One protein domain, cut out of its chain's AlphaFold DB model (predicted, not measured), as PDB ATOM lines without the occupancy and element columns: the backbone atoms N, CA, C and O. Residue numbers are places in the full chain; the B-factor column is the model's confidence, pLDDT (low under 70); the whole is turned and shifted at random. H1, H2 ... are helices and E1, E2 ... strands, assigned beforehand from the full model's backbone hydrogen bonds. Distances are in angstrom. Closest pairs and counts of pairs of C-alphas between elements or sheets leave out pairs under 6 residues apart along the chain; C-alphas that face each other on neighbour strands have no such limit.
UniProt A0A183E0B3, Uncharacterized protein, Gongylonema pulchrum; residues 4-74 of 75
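This is residues 4 to 74 of the 75 residues of an uncharacterized protein of Gongylonema pulchrum (UniProt A0A183E0B3). A small antiparallel hairpin, E1 and E2, with helix H1 beside E1, makes a body from which residues 53 to 74, with the short helices H2 and H3, stick out as a long tail. The printed part has 71 residues, ordered H1 E1 E2 H2 H3, mixed in class, with 32 residues in named elements. It is extended, with a radius of gyration of the C-alphas of 17.6 A and spans of 55 by 30 by 24 A.

E1 is residues 20 to 24, 13.4 A long, from C-alpha 20 at (38.118, -20.937, 37.208). E2 is residues 31 to 35, 13.5 A. H1 is residues 4 to 12, 12.2 A. H2 is residues 56 to 60, 6.1 A, and H3 residues 65 to 72, 11.8 A, ending at C-alpha 72 (25.929, -57.095, 54.737).

In the hairpin, N 21 and O 34 are 3.0 A apart, within hydrogen-bond range. The closest C-alphas of H1 and E1, Pro 4 and Ala 22, are 6.8 A apart. Residues 16 to 17 pair antiparallel with 46 to 47. H2 and H3 are close but not clearly touching, C-alphas 60 and 66 being closest at 6.9 A. Each O i to N i+4 pair is within range in H1 and H2, 3 of 4 in H3.

The farthest C-alphas, Asp 38 and Leu 74, are 56.1 A apart. The printed part has no cut; the link from E2 to H2 is long. Residues 64 to 74 have pLDDT under 70.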
ATOM      1  N   PRO A   4      29.354 -26.610  33.387       94.75
ATOM      2  CA  PRO A   4      28.774 -25.314  33.741       94.75
ATOM      3  C   PRO A   4      27.652 -25.416  34.779       94.75
ATOM      4  O   PRO A   4      27.615 -24.631  35.725       94.75
ATOM      5  N   ASP A   5      26.768 -26.412  34.649       96.38
ATOM      6  CA  ASP A   5      25.688 -26.625  35.621       96.38
ATOM      7  C   ASP A   5      26.229 -26.954  37.010       96.38
ATOM      8  O   ASP A   5      25.716 -26.447  38.004       96.38
ATOM      9  N   PHE A   6      27.275 -27.780  37.073       95.12
ATOM     10  CA  PHE A   6      27.926 -28.133  38.329       95.12
ATOM     11  C   PHE A   6      28.581 -26.918  38.986       95.12
ATOM     12  O   PHE A   6      28.337 -26.661  40.161       95.12
ATOM     13  N   MET A   7      29.358 -26.132  38.233       95.94
ATOM     14  CA  MET A   7      30.006 -24.929  38.766       95.94
ATOM     15  C   MET A   7      28.979 -23.920  39.285       95.94
ATOM     16  O   MET A   7      29.150 -23.374  40.374       95.94
ATOM     17  N   ARG A   8      27.877 -23.727  38.550       96.31
ATOM     18  CA  ARG A   8      26.753 -22.900  38.998       96.31
ATOM     19  C   ARG A   8      26.146 -23.432  40.296       96.31
ATOM     20  O   ARG A   8      26.014 -22.671  41.247       96.31
ATOM     21  N   TRP A   9      25.838 -24.728  40.360       96.75
ATOM     22  CA  TRP A   9      25.260 -25.352  41.552       96.75
ATOM     23  C   TRP A   9      26.159 -25.197  42.789       96.75
ATOM     24  O   TRP A   9      25.669 -24.908  43.878       96.75
ATOM     25  N   VAL A  10      27.477 -25.355  42.629       95.75
ATOM     26  CA  VAL A  10      28.455 -25.201  43.719       95.75
ATOM     27  C   VAL A  10      28.451 -23.764  44.259       95.75
ATOM     28  O   VAL A  10      28.389 -23.567  45.474       95.75
ATOM     29  N   VAL A  11      28.441 -22.761  43.375       96.56
ATOM     30  CA  VAL A  11      28.369 -21.337  43.760       96.56
ATOM     31  C   VAL A  11      27.032 -20.998  44.426       96.56
ATOM     32  O   VAL A  11      27.016 -20.368  45.481       96.56
ATOM     33  N   GLU A  12      25.910 -21.478  43.881       97.44
ATOM     34  CA  GLU A  12      24.570 -21.305  44.470       97.44
ATOM     35  C   GLU A  12      24.459 -21.894  45.887       97.44
ATOM     36  O   GLU A  12      23.620 -21.472  46.682       97.44
ATOM     37  N   ARG A  13      25.321 -22.855  46.229       96.81
ATOM     38  CA  ARG A  13      25.395 -23.497  47.548       96.81
ATOM     39  C   ARG A  13      26.430 -22.868  48.489       96.81
ATOM     40  O   ARG A  13      26.723 -23.443  49.537       96.81
ATOM     41  N   GLY A  14      26.950 -21.691  48.148       96.19
ATOM     42  CA  GLY A  14      27.804 -20.886  49.023       96.19
ATOM     43  C   GLY A  14      29.304 -21.064  48.807       96.19
ATOM     44  O   GLY A  14      30.090 -20.540  49.594       96.19
ATOM     45  N   ALA A  15      29.724 -21.784  47.765       97.25
ATOM     46  CA  ALA A  15      31.121 -21.764  47.353       97.25
ATOM     47  C   ALA A  15      31.485 -20.443  46.666       97.25
ATOM     48  O   ALA A  15      30.653 -19.794  46.030       97.25
ATOM     49  N   GLN A  16      32.759 -20.076  46.751       97.44
ATOM     50  CA  GLN A  16      33.322 -18.923  46.054       97.44
ATOM     51  C   GLN A  16      34.217 -19.416  44.917       97.44
ATOM     52  O   GLN A  16      35.017 -20.330  45.111       97.44
ATOM     53  N   ASN A  17      34.076 -18.810  43.739       95.62
ATOM     54  CA  ASN A  17      34.887 -19.077  42.553       95.62
ATOM     55  C   ASN A  17      35.539 -17.763  42.107       95.62
ATOM     56  O   ASN A  17      34.829 -16.784  41.881       95.62
ATOM     57  N   PHE A  18      36.865 -17.756  41.974       95.19
ATOM     58  CA  PHE A  18      37.652 -16.559  41.667       95.19
ATOM     59  C   PHE A  18      38.169 -16.514  40.223       95.19
ATOM     60  O   PHE A  18      39.119 -15.798  39.931       95.19
ATOM     61  N   GLY A  19      37.534 -17.248  39.307       94.12
ATOM     62  CA  GLY A  19      37.841 -17.173  37.873       94.12
ATOM     63  C   GLY A  19      38.328 -18.483  37.268       94.12
ATOM     64  O   GLY A  19      39.078 -18.462  36.296       94.12
ATOM     65  N   VAL A  20      37.909 -19.622  37.822       96.50
ATOM     66  CA  VAL A  20      38.118 -20.937  37.208       96.50
ATOM     67  C   VAL A  20      36.824 -21.477  36.610       96.50
ATOM     68  O   VAL A  20      35.721 -21.179  37.073       96.50
ATOM     69  N   TYR A  21      36.948 -22.310  35.586       96.00
ATOM     70  CA  TYR A  21      35.826 -23.027  34.987       96.00
ATOM     71  C   TYR A  21      36.179 -24.502  34.805       96.00
ATOM     72  O   TYR A  21      37.349 -24.875  34.757       96.00
ATOM     73  N   ALA A  22      35.158 -25.355  34.755       95.62
ATOM     74  CA  ALA A  22      35.335 -26.789  34.581       95.62
ATOM     75  C   ALA A  22      35.003 -27.195  33.146       95.62
ATOM     76  O   ALA A  22      33.940 -26.844  32.635       95.62
ATOM     77  N   GLU A  23      35.867 -27.995  32.532       95.31
ATOM     78  CA  GLU A  23      35.715 -28.477  31.158       95.31
ATOM     79  C   GLU A  23      36.266 -29.897  30.991       95.31
ATOM     80  O   GLU A  23      36.933 -30.439  31.876       95.31
ATOM     81  N   GLN A  24      35.935 -30.529  29.863       92.81
ATOM     82  CA  GLN A  24      36.499 -31.817  29.476       92.81
ATOM     83  C   GLN A  24      37.925 -31.600  28.957       92.81
ATOM     84  O   GLN A  24      38.138 -30.836  28.020       92.81
ATOM     85  N   CYS A  25      38.898 -32.287  29.547       92.19
ATOM     86  CA  CYS A  25      40.270 -32.283  29.068       92.19
ATOM     87  C   CYS A  25      40.367 -32.967  27.698       92.19
ATOM     88  O   CYS A  25      39.642 -33.922  27.405       92.19
ATOM     89  N   LEU A  26      41.312 -32.510  26.876       86.50
ATOM     90  CA  LEU A  26      41.666 -33.197  25.640       86.50
ATOM     91  C   LEU A  26      42.330 -34.540  25.993       86.50
ATOM     92  O   LEU A  26      43.332 -34.570  26.706       86.50
ATOM     93  N   GLY A  27      41.766 -35.649  25.507       82.12
ATOM     94  CA  GLY A  27      42.258 -37.007  25.772       82.12
ATOM     95  C   GLY A  27      41.546 -37.717  26.932       82.12
ATOM     96  O   GLY A  27      40.378 -37.457  27.215       82.12
ATOM     97  N   GLU A  28      42.241 -38.648  27.591       78.19
ATOM     98  CA  GLU A  28      41.633 -39.565  28.576       78.19
ATOM     99  C   GLU A  28      41.619 -39.043  30.023       78.19
ATOM    100  O   GLU A  28      41.146 -39.724  30.928       78.19
ATOM    101  N   ALA A  29      42.086 -37.816  30.267       83.44
ATOM    102  CA  ALA A  29      42.195 -37.255  31.619       83.44
ATOM    103  C   ALA A  29      40.843 -36.872  32.265       83.44
ATOM    104  O   ALA A  29      40.805 -36.444  33.418       83.44
ATOM    105  N   GLY A  30      39.722 -37.024  31.555       91.81
ATOM    106  CA  GLY A  30      38.399 -36.700  32.087       91.81
ATOM    107  C   GLY A  30      38.146 -35.192  32.146       91.81
ATOM    108  O   GLY A  30      38.341 -34.493  31.158       91.81
ATOM    109  N   LYS A  31      37.652 -34.692  33.283       93.75
ATOM    110  CA  LYS A  31      37.310 -33.273  33.481       93.75
ATOM    111  C   LYS A  31      38.348 -32.588  34.359       93.75
ATOM    112  O   LYS A  31      38.795 -33.176  35.339       93.75
ATOM    113  N   GLY A  32      38.652 -31.336  34.045       94.19
ATOM    114  CA  GLY A  32      39.615 -30.517  34.775       94.19
ATOM    115  C   GLY A  32      39.101 -29.109  35.048       94.19
ATOM    116  O   GLY A  32      38.057 -28.700  34.532       94.19
ATOM    117  N   LEU A  33      39.855 -28.383  35.872       94.62
ATOM    118  CA  LEU A  33      39.682 -26.953  36.105       94.62
ATOM    119  C   LEU A  33      40.663 -26.170  35.236       94.62
ATOM    120  O   LEU A  33      41.840 -26.517  35.152       94.62
ATOM    121  N   PHE A  34      40.164 -25.108  34.625       95.00
ATOM    122  CA  PHE A  34      40.904 -24.227  33.737       95.00
ATOM    123  C   PHE A  34      40.831 -22.794  34.255       95.00
ATOM    124  O   PHE A  34      39.827 -22.377  34.842       95.00
ATOM    125  N   ALA A  35      41.911 -22.050  34.042       96.00
ATOM    126  CA  ALA A  35      42.007 -20.649  34.408       96.00
ATOM    127  C   ALA A  35      41.279 -19.783  33.368       96.00
ATOM    128  O   ALA A  35      41.598 -19.838  32.184       96.00
ATOM    129  N   GLY A  36      40.301 -18.988  33.804       94.75
ATOM    130  CA  GLY A  36      39.639 -17.969  32.977       94.75
ATOM    131  C   GLY A  36      40.325 -16.600  33.024       94.75
ATOM    132  O   GLY A  36      39.908 -15.678  32.331       94.75
ATOM    133  N   THR A  37      41.352 -16.466  33.859       93.75
ATOM    134  CA  THR A  37      42.163 -15.267  34.086       93.75
ATOM    135  C   THR A  37      43.567 -15.702  34.498       93.75
ATOM    136  O   THR A  37      43.770 -16.849  34.897       93.75
ATOM    137  N   ASP A  38      44.533 -14.791  34.428       96.44
ATOM    138  CA  ASP A  38      45.855 -15.016  35.000       96.44
ATOM    139  C   ASP A  38      45.770 -15.063  36.530       96.44
ATOM    140  O   ASP A  38      45.050 -14.270  37.142       96.44
ATOM    141  N   PHE A  39      46.536 -15.976  37.128       95.94
ATOM    142  CA  PHE A  39      46.674 -16.133  38.574       95.94
ATOM    143  C   PHE A  39      48.141 -16.045  38.982       95.94
ATOM    144  O   PHE A  39      49.040 -16.455  38.241       95.94
ATOM    145  N   ARG A  40      48.386 -15.548  40.190       96.88
ATOM    146  CA  ARG A  40      49.698 -15.589  40.842       96.88
ATOM    147  C   ARG A  40      49.831 -16.843  41.695       96.88
ATOM    148  O   ARG A  40      48.852 -17.419  42.165       96.88
ATOM    149  N   GLU A  41      51.072 -17.245  41.938       96.56
ATOM    150  CA  GLU A  41      51.356 -18.335  42.866       96.56
ATOM    151  C   GLU A  41      50.795 -18.020  44.262       96.56
ATOM    152  O   GLU A  41      50.981 -16.922  44.791       96.56
ATOM    153  N   GLY A  42      50.081 -18.986  44.843       95.50
ATOM    154  CA  GLY A  42      49.443 -18.852  46.153       95.50
ATOM    155  C   GLY A  42      48.080 -18.154  46.150       95.50
ATOM    156  O   GLY A  42      47.466 -18.058  47.213       95.50
ATOM    157  N   GLU A  43      47.570 -17.694  45.001       96.31
ATOM    158  CA  GLU A  43      46.207 -17.161  44.931       96.31
ATOM    159  C   GLU A  43      45.155 -18.256  45.128       96.31
ATOM    160  O   GLU A  43      45.274 -19.392  44.662       96.31
ATOM    161  N   ILE A  44      44.091 -17.895  45.843       95.31
ATOM    162  CA  ILE A  44      42.969 -18.789  46.099       95.31
ATOM    163  C   ILE A  44      42.107 -18.849  44.839       95.31
ATOM    164  O   ILE A  44      41.536 -17.848  44.419       95.31
ATOM    165  N   LEU A  45      41.968 -20.047  44.272       95.62
ATOM    166  CA  LEU A  45      41.140 -20.278  43.083       95.62
ATOM    167  C   LEU A  45      39.657 -20.472  43.434       95.62
ATOM    168  O   LEU A  45      38.764 -20.030  42.706       95.62
ATOM    169  N   MET A  46      39.389 -21.138  44.560       95.19
ATOM    170  CA  MET A  46      38.039 -21.426  45.040       95.19
ATOM    171  C   MET A  46      38.003 -21.652  46.554       95.19
ATOM    172  O   MET A  46      38.950 -22.185  47.129       95.19
ATOM    173  N   CYS A  47      36.872 -21.326  47.176       96.81
ATOM    174  CA  CYS A  47      36.555 -21.698  48.556       96.81
ATOM    175  C   CYS A  47      35.307 -22.581  48.555       96.81
ATOM    176  O   CYS A  47      34.270 -22.174  48.031       96.81
ATOM    177  N   VAL A  48      35.380 -23.766  49.162       96.06
ATOM    178  CA  VAL A  48      34.243 -24.694  49.250       96.06
ATOM    179  C   VAL A  48      33.787 -24.801  50.705       96.06
ATOM    180  O   VAL A  48      34.596 -25.176  51.556       96.06
ATOM    181  N   PRO A  49      32.517 -24.494  51.027       95.62
ATOM    182  CA  PRO A  49      32.002 -24.685  52.374       95.62
ATOM    183  C   PRO A  49      31.970 -26.175  52.730       95.62
ATOM    184  O   PRO A  49      31.633 -27.022  51.902       95.62
ATOM    185  N   SER A  50      32.257 -26.501  53.991       91.94
ATOM    186  CA  SER A  50      32.241 -27.886  54.488       91.94
ATOM    187  C   SER A  50      30.886 -28.576  54.308       91.94
ATOM    188  O   SER A  50      30.841 -29.790  54.142       91.94
ATOM    189  N   SER A  51      29.789 -27.812  54.255       91.00
ATOM    190  CA  SER A  51      28.435 -28.314  53.986       91.00
ATOM    191  C   SER A  51      28.256 -28.934  52.597       91.00
ATOM    192  O   SER A  51      27.281 -29.646  52.376       91.00
ATOM    193  N   LEU A  52      29.161 -28.652  51.653       92.81
ATOM    194  CA  LEU A  52      29.177 -29.263  50.322       92.81
ATOM    195  C   LEU A  52      30.044 -30.521  50.242       92.81
ATOM    196  O   LEU A  52      30.036 -31.206  49.220       92.81
ATOM    197  N   ILE A  53      30.794 -30.831  51.299       92.12
ATOM    198  CA  ILE A  53      31.695 -31.975  51.326       92.12
ATOM    199  C   ILE A  53      30.937 -33.195  51.838       92.12
ATOM    200  O   ILE A  53      30.414 -33.214  52.952       92.12
ATOM    201  N   ILE A  54      30.926 -34.250  51.031       89.44
ATOM    202  CA  ILE A  54      30.455 -35.558  51.476       89.44
ATOM    203  C   ILE A  54      31.560 -36.165  52.340       89.44
ATOM    204  O   ILE A  54      32.647 -36.469  51.854       89.44
ATOM    205  N   THR A  55      31.282 -36.325  53.632       88.06
ATOM    206  CA  THR A  55      32.192 -36.948  54.600       88.06
ATOM    207  C   THR A  55      31.589 -38.243  55.130       88.06
ATOM    208  O   THR A  55      30.371 -38.415  55.113       88.06
ATOM    209  N   ALA A  56      32.423 -39.151  55.645       84.38
ATOM    210  CA  ALA A  56      31.943 -40.398  56.243       84.38
ATOM    211  C   ALA A  56      30.938 -40.160  57.385       84.38
ATOM    212  O   ALA A  56      29.959 -40.890  57.485       84.38
ATOM    213  N   GLY A  57      31.144 -39.111  58.195       81.56
ATOM    214  CA  GLY A  57      30.210 -38.723  59.257       81.56
ATOM    215  C   GLY A  57      28.847 -38.304  58.709       81.56
ATOM    216  O   GLY A  57      27.832 -38.848  59.122       81.56
ATOM    217  N   VAL A  58      28.826 -37.433  57.691       81.38
ATOM    218  CA  VAL A  58      27.575 -37.012  57.031       81.38
ATOM    219  C   VAL A  58      26.808 -38.207  56.470       81.38
ATOM    220  O   VAL A  58      25.586 -38.238  56.556       81.38
ATOM    221  N   VAL A  59      27.511 -39.191  55.904       81.62
ATOM    222  CA  VAL A  59      26.876 -40.396  55.361       81.62
ATOM    223  C   VAL A  59      26.370 -41.318  56.480       81.62
ATOM    224  O   VAL A  59      25.271 -41.852  56.357       81.62
ATOM    225  N   ALA A  60      27.117 -41.471  57.579       77.31
ATOM    226  CA  ALA A  60      26.686 -42.239  58.751       77.31
ATOM    227  C   ALA A  60      25.396 -41.682  59.378       77.31
ATOM    228  O   ALA A  60      24.527 -42.451  59.782       77.31
ATOM    229  N   ASP A  61      25.227 -40.360  59.363       75.56
ATOM    230  CA  ASP A  61      24.040 -39.683  59.893       75.56
ATOM    231  C   ASP A  61      22.830 -39.715  58.932       75.56
ATOM    232  O   ASP A  61      21.739 -39.245  59.275       75.56
ATOM    233  N   MET A  62      22.971 -40.265  57.715       78.56
ATOM    234  CA  MET A  62      21.851 -40.394  56.780       78.56
ATOM    235  C   MET A  62      20.875 -41.477  57.244       78.56
ATOM    236  O   MET A  62      21.225 -42.650  57.399       78.56
ATOM    237  N   ALA A  63      19.600 -41.101  57.371       73.00
ATOM    238  CA  ALA A  63      18.525 -42.025  57.709       73.00
ATOM    239  C   ALA A  63      18.524 -43.248  56.767       73.00
ATOM    240  O   ALA A  63      18.306 -43.127  55.562       73.00
ATOM    241  N   GLY A  64      18.767 -44.435  57.331       65.94
ATOM    242  CA  GLY A  64      18.791 -45.708  56.604       65.94
ATOM    243  C   GLY A  64      20.176 -46.207  56.176       65.94
ATOM    244  O   GLY A  64      20.271 -47.365  55.766       65.94
ATOM    245  N   TYR A  65      21.247 -45.417  56.324       68.88
ATOM    246  CA  TYR A  65      22.605 -45.857  55.976       68.88
ATOM    247  C   TYR A  65      23.101 -46.996  56.886       68.88
ATOM    248  O   TYR A  65      23.605 -48.007  56.394       68.88
ATOM    249  N   ASP A  66      22.794 -46.942  58.185       64.62
ATOM    250  CA  ASP A  66      23.004 -48.055  59.127       64.62
ATOM    251  C   ASP A  66      22.307 -49.359  58.695       64.62
ATOM    252  O   ASP A  66      22.763 -50.469  58.992       64.62
ATOM    253  N   GLY A  67      21.182 -49.247  57.983       62.34
ATOM    254  CA  GLY A  67      20.423 -50.387  57.471       62.34
ATOM    255  C   GLY A  67      21.148 -51.147  56.357       62.34
ATOM    256  O   GLY A  67      20.929 -52.350  56.201       62.34
ATOM    257  N   LEU A  68      22.035 -50.478  55.610       64.56
ATOM    258  CA  LEU A  68      22.840 -51.096  54.554       64.56
ATOM    259  C   LEU A  68      23.934 -51.993  55.145       64.56
ATOM    260  O   LEU A  68      24.099 -53.126  54.693       64.56
ATOM    261  N   PHE A  69      24.611 -51.548  56.209       59.31
ATOM    262  CA  PHE A  69      25.603 -52.374  56.908       59.31
ATOM    263  C   PHE A  69      24.974 -53.583  57.604       59.31
ATOM    264  O   PHE A  69      25.519 -54.684  57.536       59.31
ATOM    265  N   LYS A  70      23.782 -53.426  58.197       58.34
ATOM    266  CA  LYS A  70      23.055 -54.550  58.817       58.34
ATOM    267  C   LYS A  70      22.672 -55.651  57.821       58.34
ATOM    268  O   LYS A  70      22.570 -56.804  58.224       58.34
ATOM    269  N   ARG A  71      22.489 -55.333  56.533       56.00
ATOM    270  CA  ARG A  71      22.219 -56.333  55.480       56.00
ATOM    271  C   ARG A  71      23.469 -57.083  55.013       56.00
ATOM    272  O   ARG A  71      23.339 -58.219  54.580       56.00
ATOM    273  N   LEU A  72      24.651 -56.477  55.119       53.41
ATOM    274  CA  LEU A  72      25.929 -57.095  54.737       53.41
ATOM    275  C   LEU A  72      26.480 -58.066  55.791       53.41
ATOM    276  O   LEU A  72      27.251 -58.949  55.443       53.41
ATOM    277  N   ILE A  73      26.075 -57.928  57.059       50.66
ATOM    278  CA  ILE A  73      26.516 -58.797  58.171       50.66
ATOM    279  C   ILE A  73      25.633 -60.059  58.312       50.66
ATOM    280  O   ILE A  73      25.942 -60.955  59.090       50.66
ATOM    281  N   LEU A  74      24.538 -60.164  57.548       45.69
ATOM    282  CA  LEU A  74      23.609 -61.306  57.565       45.69
ATOM    283  C   LEU A  74      23.769 -62.259  56.359       45.69
ATOM    284  O   LEU A  74      22.813 -62.957  56.015       45.69
TER     285      LEU A  74